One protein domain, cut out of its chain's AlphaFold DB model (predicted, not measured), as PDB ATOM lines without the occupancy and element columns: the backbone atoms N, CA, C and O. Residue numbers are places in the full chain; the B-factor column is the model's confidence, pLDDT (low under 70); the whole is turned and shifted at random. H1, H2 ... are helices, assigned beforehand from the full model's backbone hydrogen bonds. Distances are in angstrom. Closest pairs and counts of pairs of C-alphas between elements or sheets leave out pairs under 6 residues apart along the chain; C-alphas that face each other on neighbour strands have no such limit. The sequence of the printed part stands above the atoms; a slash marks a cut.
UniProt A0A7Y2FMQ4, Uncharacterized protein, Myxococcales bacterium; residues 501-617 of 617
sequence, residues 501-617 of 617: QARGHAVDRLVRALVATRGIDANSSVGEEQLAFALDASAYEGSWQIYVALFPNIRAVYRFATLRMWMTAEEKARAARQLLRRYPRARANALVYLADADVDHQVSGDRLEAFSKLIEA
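This is residues 501 to 617 of the 617 residues of an uncharacterized protein of Myxococcales bacterium (UniProt A0A7Y2FMQ4). Three helices crossed at steep angles make the core, with H2 between H5 and H1. At one end of the long axis the helical hairpin of H3 and H4 packs on H5 through H3; toward the other end H6 crosses H1, the chain folds back, and H7 returns to reach H5 with residues 614 and 615, while residues 596 to 602 stick out as a bare turn. The printed part has 117 residues with seven named helices, H1 to H7 in chain order, and no named strand, and its class is all helix. It is compact, with a radius of gyration of the C-alphas of 13.9 A, and spans 43 by 30 by 21 A.

Find C-alpha 569 at (120.501, 139.264, 178.735); from there H5, residues 569 to 582, runs 19.8 A to C-alpha 582 at (118.222, 134.854, 159.567). Just after it comes H6, residues 584 to 597, 20.2 A long. H7, residues 605 to 616, runs 17.3 A and ends with C-alpha 616 at (114.553, 126.829, 168.609). Go back to C-alpha 506 at (128.826, 137.733, 162.424), where H1, residues 506 to 518, begins its 18.2 A. H2 is residues 528 to 538, 15.1 A; H3 is residues 544 to 550, 10.0 A; H4 is residues 554 to 562, 11.9 A.

Start at H5, the hub, which touches four helices. It touches H2 at a steep tilt of 61 degrees, the same way, and the closest C-alphas, of Ala 532 and Lys 572, are 4.8 A apart. H2 touches H1 at a steep tilt of 48 degrees, opposite ways, closest at the C-alphas of Arg 509 and Ser 538, 4.9 A. H5 and H1 only just touch, with 3 pairs of C-alphas within 8 A, the closest being Val 507 and Leu 580 at 6.4 A. H3 touches H5, about perpendicular at 77 degrees, with the C-alphas of Ala 549 and Leu 579 closest at 5.1 A. H3 and H4 form a helical hairpin, their closest C-alphas, of Tyr 547 and Val 557, 5.6 A apart. H6 touches H1 with residues 586 to 591 alone, closest at the C-alphas of Asp 508 and Ala 590, 4.9 A. H7 touches H5 with residues 614 to 615 alone, the C-alphas of Arg 577 and Ile 615 being closest at 5.5 A. H6 and H7 are close but not clearly touching, at a shallow tilt of 26 degrees, opposite ways. H4 and H7 are apart. In H1 to H6 every O i to N i+4 pair is within hydrogen-bond range; in H7 7 of 8 are.

Look for the two C-alphas farthest apart, those of Arg 555 and Asp 600, at 44.4 A. The printed part has no cut and no long link, and it ends at the chain's last residue, 617. The mean pLDDT of the printed part is 76.4; look for values under 70 at residues 501 to 503, 518 to 525 and 593 to 617.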
ATOM      1  N   GLN A 501     143.106 139.987 158.995       51.28
ATOM      2  CA  GLN A 501     141.659 140.202 158.988       51.28
ATOM      3  C   GLN A 501     140.951 139.020 158.321       51.28
ATOM      4  O   GLN A 501     140.763 139.019 157.106       51.28
ATOM      5  N   ALA A 502     140.478 138.058 159.101       50.44
ATOM      6  CA  ALA A 502     139.320 137.291 158.681       50.44
ATOM      7  C   ALA A 502     138.090 138.083 159.134       50.44
ATOM      8  O   ALA A 502     137.653 137.957 160.271       50.44
ATOM      9  N   ARG A 503     137.529 138.934 158.259       62.09
ATOM     10  CA  ARG A 503     136.182 139.494 158.475       62.09
ATOM     11  C   ARG A 503     135.168 138.361 158.313       62.09
ATOM     12  O   ARG A 503     134.477 138.278 157.301       62.09
ATOM     13  N   GLY A 504     135.123 137.470 159.299       75.06
ATOM     14  CA  GLY A 504     134.154 136.389 159.362       75.06
ATOM     15  C   GLY A 504     132.736 136.951 159.367       75.06
ATOM     16  O   GLY A 504     132.486 138.099 159.758       75.06
ATOM     17  N   HIS A 505     131.773 136.157 158.919       88.31
ATOM     18  CA  HIS A 505     130.372 136.515 159.093       88.31
ATOM     19  C   HIS A 505     130.067 136.661 160.598       88.31
ATOM     20  O   HIS A 505     130.643 135.946 161.413       88.31
ATOM     21  N   ALA A 506     129.152 137.556 160.999       88.94
ATOM     22  CA  ALA A 506     128.826 137.733 162.424       88.94
ATOM     23  C   ALA A 506     128.350 136.429 163.091       88.94
ATOM     24  O   ALA A 506     128.623 136.208 164.261       88.94
ATOM     25  N   VAL A 507     127.704 135.550 162.317       88.75
ATOM     26  CA  VAL A 507     127.350 134.188 162.752       88.75
ATOM     27  C   VAL A 507     128.587 133.360 163.087       88.75
ATOM     28  O   VAL A 507     128.616 132.796 164.164       88.75
ATOM     29  N   ASP A 508     129.616 133.316 162.237       86.88
ATOM     30  CA  ASP A 508     130.840 132.551 162.530       86.88
ATOM     31  C   ASP A 508     131.483 133.018 163.843       86.88
ATOM     32  O   ASP A 508     131.743 132.211 164.732       86.88
ATOM     33  N   ARG A 509     131.609 134.336 164.037       88.31
ATOM     34  CA  ARG A 509     132.105 134.892 165.304       88.31
ATOM     35  C   ARG A 509     131.215 134.563 166.499       88.31
ATOM     36  O   ARG A 509     131.740 134.267 167.566       88.31
ATOM     37  N   LEU A 510     129.893 134.630 166.331       89.00
ATOM     38  CA  LEU A 510     128.936 134.273 167.378       89.00
ATOM     39  C   LEU A 510     129.105 132.804 167.781       89.00
ATOM     40  O   LEU A 510     129.193 132.520 168.969       89.00
ATOM     41  N   VAL A 511     129.190 131.884 166.816       84.19
ATOM     42  CA  VAL A 511     129.362 130.453 167.103       84.19
ATOM     43  C   VAL A 511     130.710 130.196 167.781       84.19
ATOM     44  O   VAL A 511     130.738 129.513 168.797       84.19
ATOM     45  N   ARG A 512     131.809 130.795 167.302       81.44
ATOM     46  CA  ARG A 512     133.126 130.683 167.960       81.44
ATOM     47  C   ARG A 512     133.096 131.176 169.405       81.44
ATOM     48  O   ARG A 512     133.625 130.506 170.284       81.44
ATOM     49  N   ALA A 513     132.457 132.321 169.652       83.75
ATOM     50  CA  ALA A 513     132.290 132.844 171.001       83.75
ATOM     51  C   ALA A 513     131.455 131.899 171.875       83.75
ATOM     52  O   ALA A 513     131.849 131.636 173.003       83.75
ATOM     53  N   LEU A 514     130.363 131.335 171.348       80.44
ATOM     54  CA  LEU A 514     129.533 130.359 172.062       80.44
ATOM     55  C   LEU A 514     130.277 129.064 172.396       80.44
ATOM     56  O   LEU A 514     130.096 128.520 173.480       80.44
ATOM     57  N   VAL A 515     131.113 128.562 171.487       75.69
ATOM     58  CA  VAL A 515     131.948 127.381 171.751       75.69
ATOM     59  C   VAL A 515     132.965 127.687 172.848       75.69
ATOM     60  O   VAL A 515     133.107 126.901 173.780       75.69
ATOM     61  N   ALA A 516     133.614 128.852 172.788       73.56
ATOM     62  CA  ALA A 516     134.574 129.266 173.806       73.56
ATOM     63  C   ALA A 516     133.928 129.452 175.191       73.56
ATOM     64  O   ALA A 516     134.521 129.060 176.193       73.56
ATOM     65  N   THR A 517     132.707 129.998 175.264       70.56
ATOM     66  CA  THR A 517     132.005 130.203 176.542       70.56
ATOM     67  C   THR A 517     131.377 128.941 177.127       70.56
ATOM     68  O   THR A 517     131.093 128.917 178.324       70.56
ATOM     69  N   ARG A 518     131.148 127.895 176.323       67.94
ATOM     70  CA  ARG A 518     130.563 126.625 176.790       67.94
ATOM     71  C   ARG A 518     131.572 125.728 177.517       67.94
ATOM     72  O   ARG A 518     131.169 124.894 178.318       67.94
ATOM     73  N   GLY A 519     132.872 125.916 177.282       57.38
ATOM     74  CA  GLY A 519     133.911 125.062 177.862       57.38
ATOM     75  C   GLY A 519     133.804 123.595 177.412       57.38
ATOM     76  O   GLY A 519     133.180 123.283 176.399       57.38
ATOM     77  N   ILE A 520     134.441 122.688 178.161       43.38
ATOM     78  CA  ILE A 520     134.511 121.243 177.855       43.38
ATOM     79  C   ILE A 520     133.171 120.528 178.133       43.38
ATOM     80  O   ILE A 520     132.926 119.452 177.587       43.38
ATOM     81  N   ASP A 521     132.271 121.126 178.919       45.66
ATOM     82  CA  ASP A 521     131.008 120.495 179.306       45.66
ATOM     83  C   ASP A 521     129.912 120.693 178.239       45.66
ATOM     84  O   ASP A 521     129.118 121.639 178.239       45.66
ATOM     85  N   ALA A 522     129.882 119.773 177.276       50.75
ATOM     86  CA  ALA A 522     128.933 119.773 176.164       50.75
ATOM     87  C   ALA A 522     127.468 119.529 176.588       50.75
ATOM     88  O   ALA A 522     126.581 119.660 175.742       50.75
ATOM     89  N   ASN A 523     127.193 119.227 177.864       47.44
ATOM     90  CA  ASN A 523     125.857 118.866 178.349       47.44
ATOM     91  C   ASN A 523     125.075 120.021 178.997       47.44
ATOM     92  O   ASN A 523     123.855 119.917 179.136       47.44
ATOM     93  N   SER A 524     125.707 121.151 179.336       55.97
ATOM     94  CA  SER A 524     124.972 122.309 179.870       55.97
ATOM     95  C   SER A 524     124.215 123.054 178.761       55.97
ATOM     96  O   SER A 524     124.769 123.294 177.677       55.97
ATOM     97  N   SER A 525     122.962 123.443 179.024       63.38
ATOM     98  CA  SER A 525     122.190 124.335 178.153       63.38
ATOM     99  C   SER A 525     122.811 125.735 178.138       63.38
ATOM    100  O   SER A 525     123.321 126.214 179.149       63.38
ATOM    101  N   VAL A 526     122.793 126.403 176.980       70.50
ATOM    102  CA  VAL A 526     123.359 127.754 176.878       70.50
ATOM    103  C   VAL A 526     122.384 128.762 177.470       70.50
ATOM    104  O   VAL A 526     121.279 128.954 176.955       70.50
ATOM    105  N   GLY A 527     122.818 129.422 178.540       78.50
ATOM    106  CA  GLY A 527     122.046 130.464 179.206       78.50
ATOM    107  C   GLY A 527     121.937 131.747 178.377       78.50
ATOM    108  O   GLY A 527     122.739 132.022 177.479       78.50
ATOM    109  N   GLU A 528     120.961 132.591 178.708       86.19
ATOM    110  CA  GLU A 528     120.757 133.877 178.025       86.19
ATOM    111  C   GLU A 528     121.960 134.814 178.158       86.19
ATOM    112  O   GLU A 528     122.303 135.516 177.211       86.19
ATOM    113  N   GLU A 529     122.645 134.794 179.300       82.81
ATOM    114  CA  GLU A 529     123.838 135.613 179.522       82.81
ATOM    115  C   GLU A 529     125.014 135.192 178.632       82.81
ATOM    116  O   GLU A 529     125.715 136.052 178.099       82.81
ATOM    117  N   GLN A 530     125.195 133.886 178.402       84.38
ATOM    118  CA  GLN A 530     126.221 133.380 177.488       84.38
ATOM    119  C   GLN A 530     125.926 133.805 176.042       84.38
ATOM    120  O   GLN A 530     126.827 134.256 175.333       84.38
ATOM    121  N   LEU A 531     124.659 133.732 175.616       89.19
ATOM    122  CA  LEU A 531     124.223 134.231 174.305       89.19
ATOM    123  C   LEU A 531     124.408 135.743 174.169       89.19
ATOM    124  O   LEU A 531     124.860 136.222 173.127       89.19
ATOM    125  N   ALA A 532     124.073 136.492 175.217       89.75
ATOM    126  CA  ALA A 532     124.222 137.937 175.260       89.75
ATOM    127  C   ALA A 532     125.689 138.362 175.125       89.75
ATOM    128  O   ALA A 532     126.005 139.231 174.309       89.75
ATOM    129  N   PHE A 533     126.585 137.714 175.874       89.44
ATOM    130  CA  PHE A 533     128.024 137.944 175.779       89.44
ATOM    131  C   PHE A 533     128.562 137.587 174.391       89.44
ATOM    132  O   PHE A 533     129.262 138.390 173.774       89.44
ATOM    133  N   ALA A 534     128.194 136.418 173.860       89.81
ATOM    134  CA  ALA A 534     128.639 135.984 172.541       89.81
ATOM    135  C   ALA A 534     128.166 136.944 171.432       89.81
ATOM    136  O   ALA A 534     128.918 137.231 170.496       89.81
ATOM    137  N   LEU A 535     126.957 137.507 171.550       92.62
ATOM    138  CA  LEU A 535     126.469 138.545 170.642       92.62
ATOM    139  C   LEU A 535     127.328 139.811 170.716       92.62
ATOM    140  O   LEU A 535     127.735 140.326 169.670       92.62
ATOM    141  N   ASP A 536     127.639 140.297 171.917       90.62
ATOM    142  CA  ASP A 536     128.480 141.482 172.107       90.62
ATOM    143  C   ASP A 536     129.908 141.267 171.578       90.62
ATOM    144  O   ASP A 536     130.438 142.133 170.873       90.62
ATOM    145  N   ALA A 537     130.502 140.098 171.836       89.31
ATOM    146  CA  ALA A 537     131.810 139.709 171.310       89.31
ATOM    147  C   ALA A 537     131.797 139.625 169.773       89.31
ATOM    148  O   ALA A 537     132.667 140.183 169.098       89.31
ATOM    149  N   SER A 538     130.753 139.027 169.184       89.75
ATOM    150  CA  SER A 538     130.593 138.933 167.724       89.75
ATOM    151  C   SER A 538     130.445 140.301 167.046       89.75
ATOM    152  O   SER A 538     130.783 140.462 165.867       89.75
ATOM    153  N   ALA A 539     129.970 141.304 167.786       89.75
ATOM    154  CA  ALA A 539     129.776 142.660 167.301       89.75
ATOM    155  C   ALA A 539     131.081 143.473 167.235       89.75
ATOM    156  O   ALA A 539     131.086 144.510 166.560       89.75
ATOM    157  N   TYR A 540     132.164 143.008 167.881       87.94
ATOM    158  CA  TYR A 540     133.439 143.722 168.019       87.94
ATOM    159  C   TYR A 540     134.046 144.142 166.677       87.94
ATOM    160  O   TYR A 540     134.397 145.309 166.471       87.94
ATOM    161  N   GLU A 541     134.114 143.204 165.732       84.25
ATOM    162  CA  GLU A 541     134.677 143.438 164.398       84.25
ATOM    163  C   GLU A 541     133.697 144.101 163.420       84.25
ATOM    164  O   GLU A 541     134.099 144.597 162.366       84.25
ATOM    165  N   GLY A 542     132.406 144.126 163.756       86.69
ATOM    166  CA  GLY A 542     131.357 144.683 162.912       86.69
ATOM    167  C   GLY A 542     129.970 144.201 163.322       86.69
ATOM    168  O   GLY A 542     129.767 143.030 163.624       86.69
ATOM    169  N   SER A 543     129.000 145.118 163.310       88.50
ATOM    170  CA  SER A 543     127.627 144.861 163.770       88.50
ATOM    171  C   SER A 543     126.576 144.900 162.652       88.50
ATOM    172  O   SER A 543     125.391 144.784 162.938       88.50
ATOM    173  N   TRP A 544     126.972 145.065 161.383       90.06
ATOM    174  CA  TRP A 544     126.025 145.269 160.277       90.06
ATOM    175  C   TRP A 544     125.043 144.105 160.107       90.06
ATOM    176  O   TRP A 544     123.836 144.320 160.067       90.06
ATOM    177  N   GLN A 545     125.541 142.865 160.086       92.25
ATOM    178  CA  GLN A 545     124.689 141.680 159.956       92.25
ATOM    179  C   GLN A 545     123.725 141.525 161.141       92.25
ATOM    180  O   GLN A 545     122.618 141.025 160.952       92.25
ATOM    181  N   ILE A 546     124.118 141.999 162.331       92.19
ATOM    182  CA  ILE A 546     123.258 142.042 163.521       92.19
ATOM    183  C   ILE A 546     122.151 143.085 163.329       92.19
ATOM    184  O   ILE A 546     120.985 142.776 163.548       92.19
ATOM    185  N   TYR A 547     122.476 144.289 162.843       93.31
ATOM    186  CA  TYR A 547     121.464 145.310 162.546       93.31
ATOM    187  C   TYR A 547     120.439 144.825 161.516       93.31
ATOM    188  O   TYR A 547     119.240 145.007 161.713       93.31
ATOM    189  N   VAL A 548     120.897 144.152 160.456       92.38
ATOM    190  CA  VAL A 548     120.016 143.558 159.439       92.38
ATOM    191  C   VAL A 548     119.148 142.444 160.029       92.38
ATOM    192  O   VAL A 548     117.985 142.324 159.653       92.38
ATOM    193  N   ALA A 549     119.680 141.641 160.955       91.75
ATOM    194  CA  ALA A 549     118.902 140.598 161.621       91.75
ATOM    195  C   ALA A 549     117.793 141.170 162.511       91.75
ATOM    196  O   ALA A 549     116.728 140.574 162.577       91.75
ATOM    197  N   LEU A 550     118.023 142.320 163.152       92.25
ATOM    198  CA  LEU A 550     117.057 142.983 164.034       92.25
ATOM    199  C   LEU A 550     115.954 143.751 163.284       92.25
ATOM    200  O   LEU A 550     114.939 144.109 163.881       92.25
ATOM    201  N   PHE A 551     116.123 144.020 161.990       89.19
ATOM    202  CA  PHE A 551     115.103 144.674 161.168       89.19
ATOM    203  C   PHE A 551     113.854 143.773 161.002       89.19
ATOM    204  O   PHE A 551     114.015 142.561 160.844       89.19
ATOM    205  N   PRO A 552     112.613 144.314 161.014       89.62
ATOM    206  CA  PRO A 552     112.222 145.733 161.005       89.62
ATOM    207  C   PRO A 552     112.112 146.406 162.382       89.62
ATOM    208  O   PRO A 552     111.618 147.529 162.471       89.62
ATOM    209  N   ASN A 553     112.567 145.779 163.470       90.88
ATOM    210  CA  ASN A 553     112.468 146.361 164.809       90.88
ATOM    211  C   ASN A 553     113.493 147.496 165.011       90.88
ATOM    212  O   ASN A 553     114.569 147.310 165.585       90.88
ATOM    213  N   ILE A 554     113.141 148.705 164.561       89.31
ATOM    214  CA  ILE A 554     113.993 149.902 164.649       89.31
ATOM    215  C   ILE A 554     114.386 150.222 166.096       89.31
ATOM    216  O   ILE A 554     115.506 150.666 166.344       89.31
ATOM    217  N   ARG A 555     113.510 149.946 167.071       88.38
ATOM    218  CA  ARG A 555     113.821 150.140 168.495       88.38
ATOM    219  C   ARG A 555     114.952 149.218 168.951       88.38
ATOM    220  O   ARG A 555     115.848 149.681 169.655       88.38
ATOM    221  N   ALA A 556     114.934 147.948 168.545       88.88
ATOM    222  CA  ALA A 556     116.006 146.999 168.842       88.88
ATOM    223  C   ALA A 556     117.310 147.379 168.127       88.88
ATOM    224  O   ALA A 556     118.371 147.351 168.750       88.88
ATOM    225  N   VAL A 557     117.236 147.817 166.863       90.62
ATOM    226  CA  VAL A 557     118.401 148.335 166.123       90.62
ATOM    227  C   VAL A 557     119.011 149.533 166.846       90.62
ATOM    228  O   VAL A 557     120.216 149.543 167.096       90.62
ATOM    229  N   TYR A 558     118.191 150.517 167.229       89.25
ATOM    230  CA  TYR A 558     118.637 151.694 167.970       89.25
ATOM    231  C   TYR A 558     119.290 151.291 169.292       89.25
ATOM    232  O   TYR A 558     120.445 151.638 169.514       89.25
ATOM    233  N   ARG A 559     118.609 150.491 170.128       88.62
ATOM    234  CA  ARG A 559     119.160 150.035 171.415       88.62
ATOM    235  C   ARG A 559     120.480 149.298 171.223       88.62
ATOM    236  O   ARG A 559     121.461 149.674 171.846       88.62
ATOM    237  N   PHE A 560     120.581 148.357 170.289       90.19
ATOM    238  CA  PHE A 560     121.841 147.648 170.044       90.19
ATOM    239  C   PHE A 560     122.961 148.558 169.495       90.19
ATOM    240  O   PHE A 560     124.154 148.266 169.650       90.19
ATOM    241  N   ALA A 561     122.598 149.660 168.836       86.81
ATOM    242  CA  ALA A 561     123.524 150.628 168.263       86.81
ATOM    243  C   ALA A 561     123.900 151.783 169.202       86.81
ATOM    244  O   ALA A 561     124.895 152.451 168.915       86.81
ATOM    245  N   THR A 562     123.150 152.067 170.270       82.44
ATOM    246  CA  THR A 562     123.351 153.266 171.115       82.44
ATOM    247  C   THR A 562     123.208 153.041 172.615       82.44
ATOM    248  O   THR A 562     123.661 153.895 173.368       82.44
ATOM    249  N   LEU A 563     122.587 151.935 173.028       84.88
ATOM    250  CA  LEU A 563     122.253 151.564 174.405       84.88
ATOM    251  C   LEU A 563     122.415 150.041 174.572       84.88
ATOM    252  O   LEU A 563     121.562 149.359 175.144       84.88
ATOM    253  N   ARG A 564     123.477 149.479 173.984       87.25
ATOM    254  CA  ARG A 564     123.686 148.028 173.879       87.25
ATOM    255  C   ARG A 564     123.781 147.408 175.260       87.25
ATOM    256  O   ARG A 564     123.189 146.368 175.522       87.25
ATOM    257  N   MET A 565     124.494 148.069 176.155       84.50
ATOM    258  CA  MET A 565     124.670 147.649 177.534       84.50
ATOM    259  C   MET A 565     123.440 147.909 178.390       84.50
ATOM    260  O   MET A 565     123.407 147.515 179.540       84.50
ATOM    261  N   TRP A 566     122.397 148.511 177.842       81.56
ATOM    262  CA  TRP A 566     121.105 148.668 178.500       81.56
ATOM    263  C   TRP A 566     120.124 147.550 178.171       81.56
ATOM    264  O   TRP A 566     119.088 147.414 178.817       81.56
ATOM    265  N   MET A 567     120.442 146.746 177.159       88.19
ATOM    266  CA  MET A 567     119.652 145.569 176.847       88.19
ATOM    267  C   MET A 567     119.860 144.511 177.932       88.19
ATOM    268  O   MET A 567     120.981 144.343 178.423       88.19
ATOM    269  N   THR A 568     118.784 143.833 178.328       87.69
ATOM    270  CA  THR A 568     118.864 142.677 179.236       87.69
ATOM    271  C   THR A 568     119.545 141.502 178.532       87.69
ATOM    272  O   THR A 568     119.682 141.490 177.300       87.69
ATOM    273  N   ALA A 569     119.976 140.503 179.304       87.75
ATOM    274  CA  ALA A 569     120.501 139.264 178.735       87.75
ATOM    275  C   ALA A 569     119.466 138.596 177.813       87.75
ATOM    276  O   ALA A 569     119.802 138.237 176.688       87.75
ATOM    277  N   GLU A 570     118.197 138.556 178.227       88.88
ATOM    278  CA  GLU A 570     117.078 138.037 177.436       88.88
ATOM    279  C   GLU A 570     116.905 138.781 176.097       88.88
ATOM    280  O   GLU A 570     116.784 138.165 175.033       88.88
ATOM    281  N   GLU A 571     116.920 140.121 176.111       90.25
ATOM    282  CA  GLU A 571     116.816 140.932 174.889       90.25
ATOM    283  C   GLU A 571     117.952 140.617 173.904       90.25
ATOM    284  O   GLU A 571     117.719 140.478 172.698       90.25
ATOM    285  N   LYS A 572     119.185 140.479 174.404       92.06
ATOM    286  CA  LYS A 572     120.351 140.136 173.578       92.06
ATOM    287  C   LYS A 572     120.331 138.676 173.125       92.06
ATOM    288  O   LYS A 572     120.689 138.399 171.983       92.06
ATOM    289  N   ALA A 573     119.874 137.748 173.958       91.12
ATOM    290  CA  ALA A 573     119.728 136.347 173.588       91.12
ATOM    291  C   ALA A 573     118.728 136.189 172.435       91.12
ATOM    292  O   ALA A 573     119.046 135.552 171.429       91.12
ATOM    293  N   ARG A 574     117.576 136.870 172.500       91.12
ATOM    294  CA  ARG A 574     116.611 136.923 171.388       91.12
ATOM    295  C   ARG A 574     117.237 137.479 170.109       91.12
ATOM    296  O   ARG A 574     117.054 136.897 169.040       91.12
ATOM    297  N   ALA A 575     118.028 138.548 170.214       92.88
ATOM    298  CA  ALA A 575     118.770 139.108 169.084       92.88
ATOM    299  C   ALA A 575     119.781 138.111 168.480       92.88
ATOM    300  O   ALA A 575     119.881 137.995 167.256       92.88
ATOM    301  N   ALA A 576     120.496 137.353 169.317       92.31
ATOM    302  CA  ALA A 576     121.430 136.318 168.882       92.31
ATOM    303  C   ALA A 576     120.714 135.175 168.146       92.31
ATOM    304  O   ALA A 576     121.131 134.778 167.055       92.31
ATOM    305  N   ARG A 577     119.587 134.689 168.682       90.56
ATOM    306  CA  ARG A 577     118.773 133.651 168.028       90.56
ATOM    307  C   ARG A 577     118.193 134.143 166.704       90.56
ATOM    308  O   ARG A 577     118.241 133.425 165.707       90.56
ATOM    309  N   GLN A 578     117.730 135.392 166.647       91.38
ATOM    310  CA  GLN A 578     117.256 136.012 165.408       91.38
ATOM    311  C   GLN A 578     118.364 136.093 164.347       91.38
ATOM    312  O   GLN A 578     118.117 135.778 163.181       91.38
ATOM    313  N   LEU A 579     119.599 136.432 164.741       92.44
ATOM    314  CA  LEU A 579     120.762 136.396 163.850       92.44
ATOM    315  C   LEU A 579     121.007 134.986 163.294       92.44
ATOM    316  O   LEU A 579     121.178 134.831 162.084       92.44
ATOM    317  N   LEU A 580     120.985 133.961 164.149       88.81
ATOM    318  CA  LEU A 580     121.189 132.566 163.738       88.81
ATOM    319  C   LEU A 580     120.088 132.067 162.787       88.81
ATOM    320  O   LEU A 580     120.399 131.410 161.792       88.81
ATOM    321  N   ARG A 581     118.819 132.420 163.040       89.12
ATOM    322  CA  ARG A 581     117.675 132.065 162.177       89.12
ATOM    323  C   ARG A 581     117.722 132.777 160.823       89.12
ATOM    324  O   ARG A 581     117.373 132.188 159.805       89.12
ATOM    325  N   ARG A 582     118.176 134.035 160.791       90.12
ATOM    326  CA  ARG A 582     118.222 134.854 159.567       90.12
ATOM    327  C   ARG A 582     119.258 134.366 158.549       90.12
ATOM    328  O   ARG A 582     119.056 134.573 157.355       90.12
ATOM    329  N   TYR A 583     120.344 133.729 158.998       89.69
ATOM    330  CA  TYR A 583     121.474 133.335 158.145       89.69
ATOM    331  C   TYR A 583     121.814 131.828 158.245       89.69
ATOM    332  O   TYR A 583     122.909 131.465 158.688       89.69
ATOM    333  N   PRO A 584     120.929 130.926 157.773       84.44
ATOM    334  CA  PRO A 584     121.090 129.477 157.938       84.44
ATOM    335  C   PRO A 584     122.313 128.895 157.210       84.44
ATOM    336  O   PRO A 584     122.937 127.965 157.715       84.44
ATOM    337  N   ARG A 585     122.710 129.461 156.059       83.44
ATOM    338  CA  ARG A 585     123.921 129.035 155.326       83.44
ATOM    339  C   ARG A 585     125.208 129.405 156.064       83.44
ATOM    340  O   ARG A 585     126.102 128.580 156.192       83.44
ATOM    341  N   ALA A 586     125.287 130.629 156.591       83.31
ATOM    342  CA  ALA A 586     126.443 131.063 157.378       83.31
ATOM    343  C   ALA A 586     126.584 130.239 158.664       83.31
ATOM    344  O   ALA A 586     127.698 129.939 159.079       83.31
ATOM    345  N   ARG A 587     125.452 129.840 159.255       82.62
ATOM    346  CA  ARG A 587     125.400 128.907 160.382       82.62
ATOM    347  C   ARG A 587     125.959 127.534 160.013       82.62
ATOM    348  O   ARG A 587     126.835 127.054 160.717       82.62
ATOM    349  N   ALA A 588     125.479 126.927 158.926       77.69
ATOM    350  CA  ALA A 588     125.964 125.619 158.480       77.69
ATOM    351  C   ALA A 588     127.484 125.640 158.245       77.69
ATOM    352  O   ALA A 588     128.197 124.798 158.775       77.69
ATOM    353  N   ASN A 589     127.986 126.671 157.559       78.88
ATOM    354  CA  ASN A 589     129.419 126.822 157.315       78.88
ATOM    355  C   ASN A 589     130.221 126.971 158.615       78.88
ATOM    356  O   ASN A 589     131.259 126.336 158.757       78.88
ATOM    357  N   ALA A 590     129.749 127.781 159.569       77.19
ATOM    358  CA  ALA A 590     130.429 127.957 160.853       77.19
ATOM    359  C   ALA A 590     130.542 126.637 161.638       77.19
ATOM    360  O   ALA A 590     131.570 126.383 162.255       77.19
ATOM    361  N   LEU A 591     129.510 125.790 161.581       72.56
ATOM    362  CA  LEU A 591     129.513 124.479 162.233       72.56
ATOM    363  C   LEU A 591     130.470 123.490 161.552       72.56
ATOM    364  O   LEU A 591     131.162 122.757 162.250       72.56
ATOM    365  N   VAL A 592     130.559 123.507 160.219       70.88
ATOM    366  CA  VAL A 592     131.517 122.673 159.467       70.88
ATOM    367  C   VAL A 592     132.959 123.059 159.801       70.88
ATOM    368  O   VAL A 592     133.756 122.195 160.143       70.88
ATOM    369  N   TYR A 593     133.282 124.356 159.815       62.97
ATOM    370  CA  TYR A 593     134.623 124.822 160.194       62.97
ATOM    371  C   TYR A 593     135.020 124.444 161.624       62.97
ATOM    372  O   TYR A 593     136.205 124.293 161.905       62.97
ATOM    373  N   LEU A 594     134.052 124.316 162.532       63.53
ATOM    374  CA  LEU A 594     134.312 123.838 163.889       63.53
ATOM    375  C   LEU A 594     134.578 122.334 163.930       63.53
ATOM    376  O   LEU A 594     135.419 121.914 164.711       63.53
ATOM    377  N   ALA A 595     133.912 121.543 163.087       58.31
ATOM    378  CA  ALA A 595     134.188 120.113 162.958       58.31
ATOM    379  C   ALA A 595     135.577 119.840 162.347       58.31
ATOM    380  O   ALA A 595     136.274 118.943 162.807       58.31
ATOM    381  N   ASP A 596     136.008 120.655 161.378       50.72
ATOM    382  CA  ASP A 596     137.316 120.518 160.712       50.72
ATOM    383  C   ASP A 596     138.499 121.074 161.533       50.72
ATOM    384  O   ASP A 596     139.648 120.720 161.282       50.72
ATOM    385  N   ALA A 597     138.256 121.969 162.497       49.47
ATOM    386  CA  ALA A 597     139.303 122.515 163.371       49.47
ATOM    387  C   ALA A 597     139.590 121.635 164.606       49.47
ATOM    388  O   ALA A 597     140.605 121.841 165.267       49.47
ATOM    389  N   ASP A 598     138.710 120.676 164.906       45.19
ATOM    390  CA  ASP A 598     138.730 119.814 166.099       45.19
ATOM    391  C   ASP A 598     139.083 118.355 165.712       45.19
ATOM    392  O   ASP A 598     138.579 117.397 166.290       45.19
ATOM    393  N   VAL A 599     139.944 118.150 164.701       42.75
ATOM    394  CA  VAL A 599     140.341 116.802 164.217       42.75
ATOM    395  C   VAL A 599     141.075 115.981 165.296       42.75
ATOM    396  O   VAL A 599     141.108 114.756 165.203       42.75
ATOM    397  N   ASP A 600     141.556 116.617 166.370       42.00
ATOM    398  CA  ASP A 600     142.137 115.926 167.531       42.00
ATOM    399  C   ASP A 600     141.122 115.614 168.654       42.00
ATOM    400  O   ASP A 600     141.396 114.753 169.495       42.00
ATOM    401  N   HIS A 601     139.926 116.223 168.674       43.53
ATOM    402  CA  HIS A 601     138.860 115.936 169.646       43.53
ATOM    403  C   HIS A 601     137.497 115.845 168.946       43.53
ATOM    404  O   HIS A 601     136.912 116.846 168.555       43.53
ATOM    405  N   GLN A 602     136.959 114.625 168.825       40.62
ATOM    406  CA  GLN A 602     135.661 114.354 168.196       40.62
ATOM    407  C   GLN A 602     134.573 115.356 168.627       40.62
ATOM    408  O   GLN A 602     134.081 115.322 169.758       40.62
ATOM    409  N   VAL A 603     134.123 116.203 167.698       43.62
ATOM    410  CA  VAL A 603     132.841 116.903 167.830       43.62
ATOM    411  C   VAL A 603     131.746 115.839 167.744       43.62
ATOM    412  O   VAL A 603     131.348 115.435 166.653       43.62
ATOM    413  N   SER A 604     131.287 115.332 168.889       50.47
ATOM    414  CA  SER A 604     130.191 114.361 168.932       50.47
ATOM    415  C   SER A 604     128.890 114.978 168.392       50.47
ATOM    416  O   SER A 604     128.674 116.194 168.477       50.47
ATOM    417  N   GLY A 605     127.998 114.139 167.850       49.22
ATOM    418  CA  GLY A 605     126.676 114.552 167.354       49.22
ATOM    419  C   GLY A 605     125.845 115.347 168.375       49.22
ATOM    420  O   GLY A 605     125.059 116.213 167.986       49.22
ATOM    421  N   ASP A 606     126.109 115.160 169.671       52.03
ATOM    422  CA  ASP A 606     125.446 115.855 170.781       52.03
ATOM    423  C   ASP A 606     125.686 117.374 170.772       52.03
ATOM    424  O   ASP A 606     124.798 118.159 171.125       52.03
ATOM    425  N   ARG A 607     126.865 117.834 170.317       53.84
ATOM    426  CA  ARG A 607     127.181 119.273 170.234       53.84
ATOM    427  C   ARG A 607     126.329 119.981 169.177       53.84
ATOM    428  O   ARG A 607     125.895 121.111 169.413       53.84
ATOM    429  N   LEU A 608     126.062 119.323 168.045       54.56
ATOM    430  CA  LEU A 608     125.230 119.849 166.955       54.56
ATOM    431  C   LEU A 608     123.742 119.858 167.329       54.56
ATOM    432  O   LEU A 608     123.057 120.851 167.075       54.56
ATOM    433  N   GLU A 609     123.256 118.805 167.986       55.28
ATOM    434  CA  GLU A 609     121.868 118.726 168.452       55.28
ATOM    435  C   GLU A 609     121.574 119.780 169.533       55.28
ATOM    436  O   GLU A 609     120.575 120.504 169.460       55.28
ATOM    437  N   ALA A 610     122.489 119.960 170.492       58.03
ATOM    438  CA  ALA A 610     122.376 121.010 171.501       58.03
ATOM    439  C   ALA A 610     122.425 122.426 170.894       58.03
ATOM    440  O   ALA A 610     121.728 123.331 171.362       58.03
ATOM    441  N   PHE A 611     123.203 122.622 169.824       61.09
ATOM    442  CA  PHE A 611     123.234 123.884 169.085       61.09
ATOM    443  C   PHE A 611     121.944 124.130 168.282       61.09
ATOM    444  O   PHE A 611     121.534 125.278 168.124       61.09
ATOM    445  N   SER A 612     121.262 123.080 167.815       59.69
ATOM    446  CA  SER A 612     119.936 123.211 167.193       59.69
ATOM    447  C   SER A 612     118.872 123.617 168.220       59.69
ATOM    448  O   SER A 612     118.145 124.587 167.997       59.69
ATOM    449  N   LYS A 613     118.855 122.976 169.399       63.78
ATOM    450  CA  LYS A 613     117.941 123.318 170.513       63.78
ATOM    451  C   LYS A 613     118.096 124.773 170.976       63.78
ATOM    452  O   LYS A 613     117.110 125.447 171.264       63.78
ATOM    453  N   LEU A 614     119.323 125.296 170.967       63.78
ATOM    454  CA  LEU A 614     119.645 126.698 171.272       63.78
ATOM    455  C   LEU A 614     118.972 127.716 170.335       63.78
ATOM    456  O   LEU A 614     118.737 128.860 170.729       63.78
ATOM    457  N   ILE A 615     118.698 127.321 169.091       59.44
ATOM    458  CA  ILE A 615     118.110 128.182 168.058       59.44
ATOM    459  C   ILE A 615     116.586 128.152 168.109       59.44
ATOM    460  O   ILE A 615     115.956 129.124 167.688       59.44
ATOM    461  N   GLU A 616     116.002 127.053 168.577       59.56
ATOM    462  CA  GLU A 616     114.553 126.829 168.609       59.56
ATOM    463  C   GLU A 616     113.887 127.359 169.889       59.56
ATOM    464  O   GLU A 616     112.727 127.762 169.825       59.56
ATOM    465  N   ALA A 617     114.637 127.462 170.995       56.31
ATOM    466  CA  ALA A 617     114.265 128.234 172.193       56.31
ATOM    467  C   ALA A 617     114.262 129.760 171.946       56.31
ATOM    468  O   ALA A 617     113.852 130.542 172.833       56.31
TER     469      ALA A 617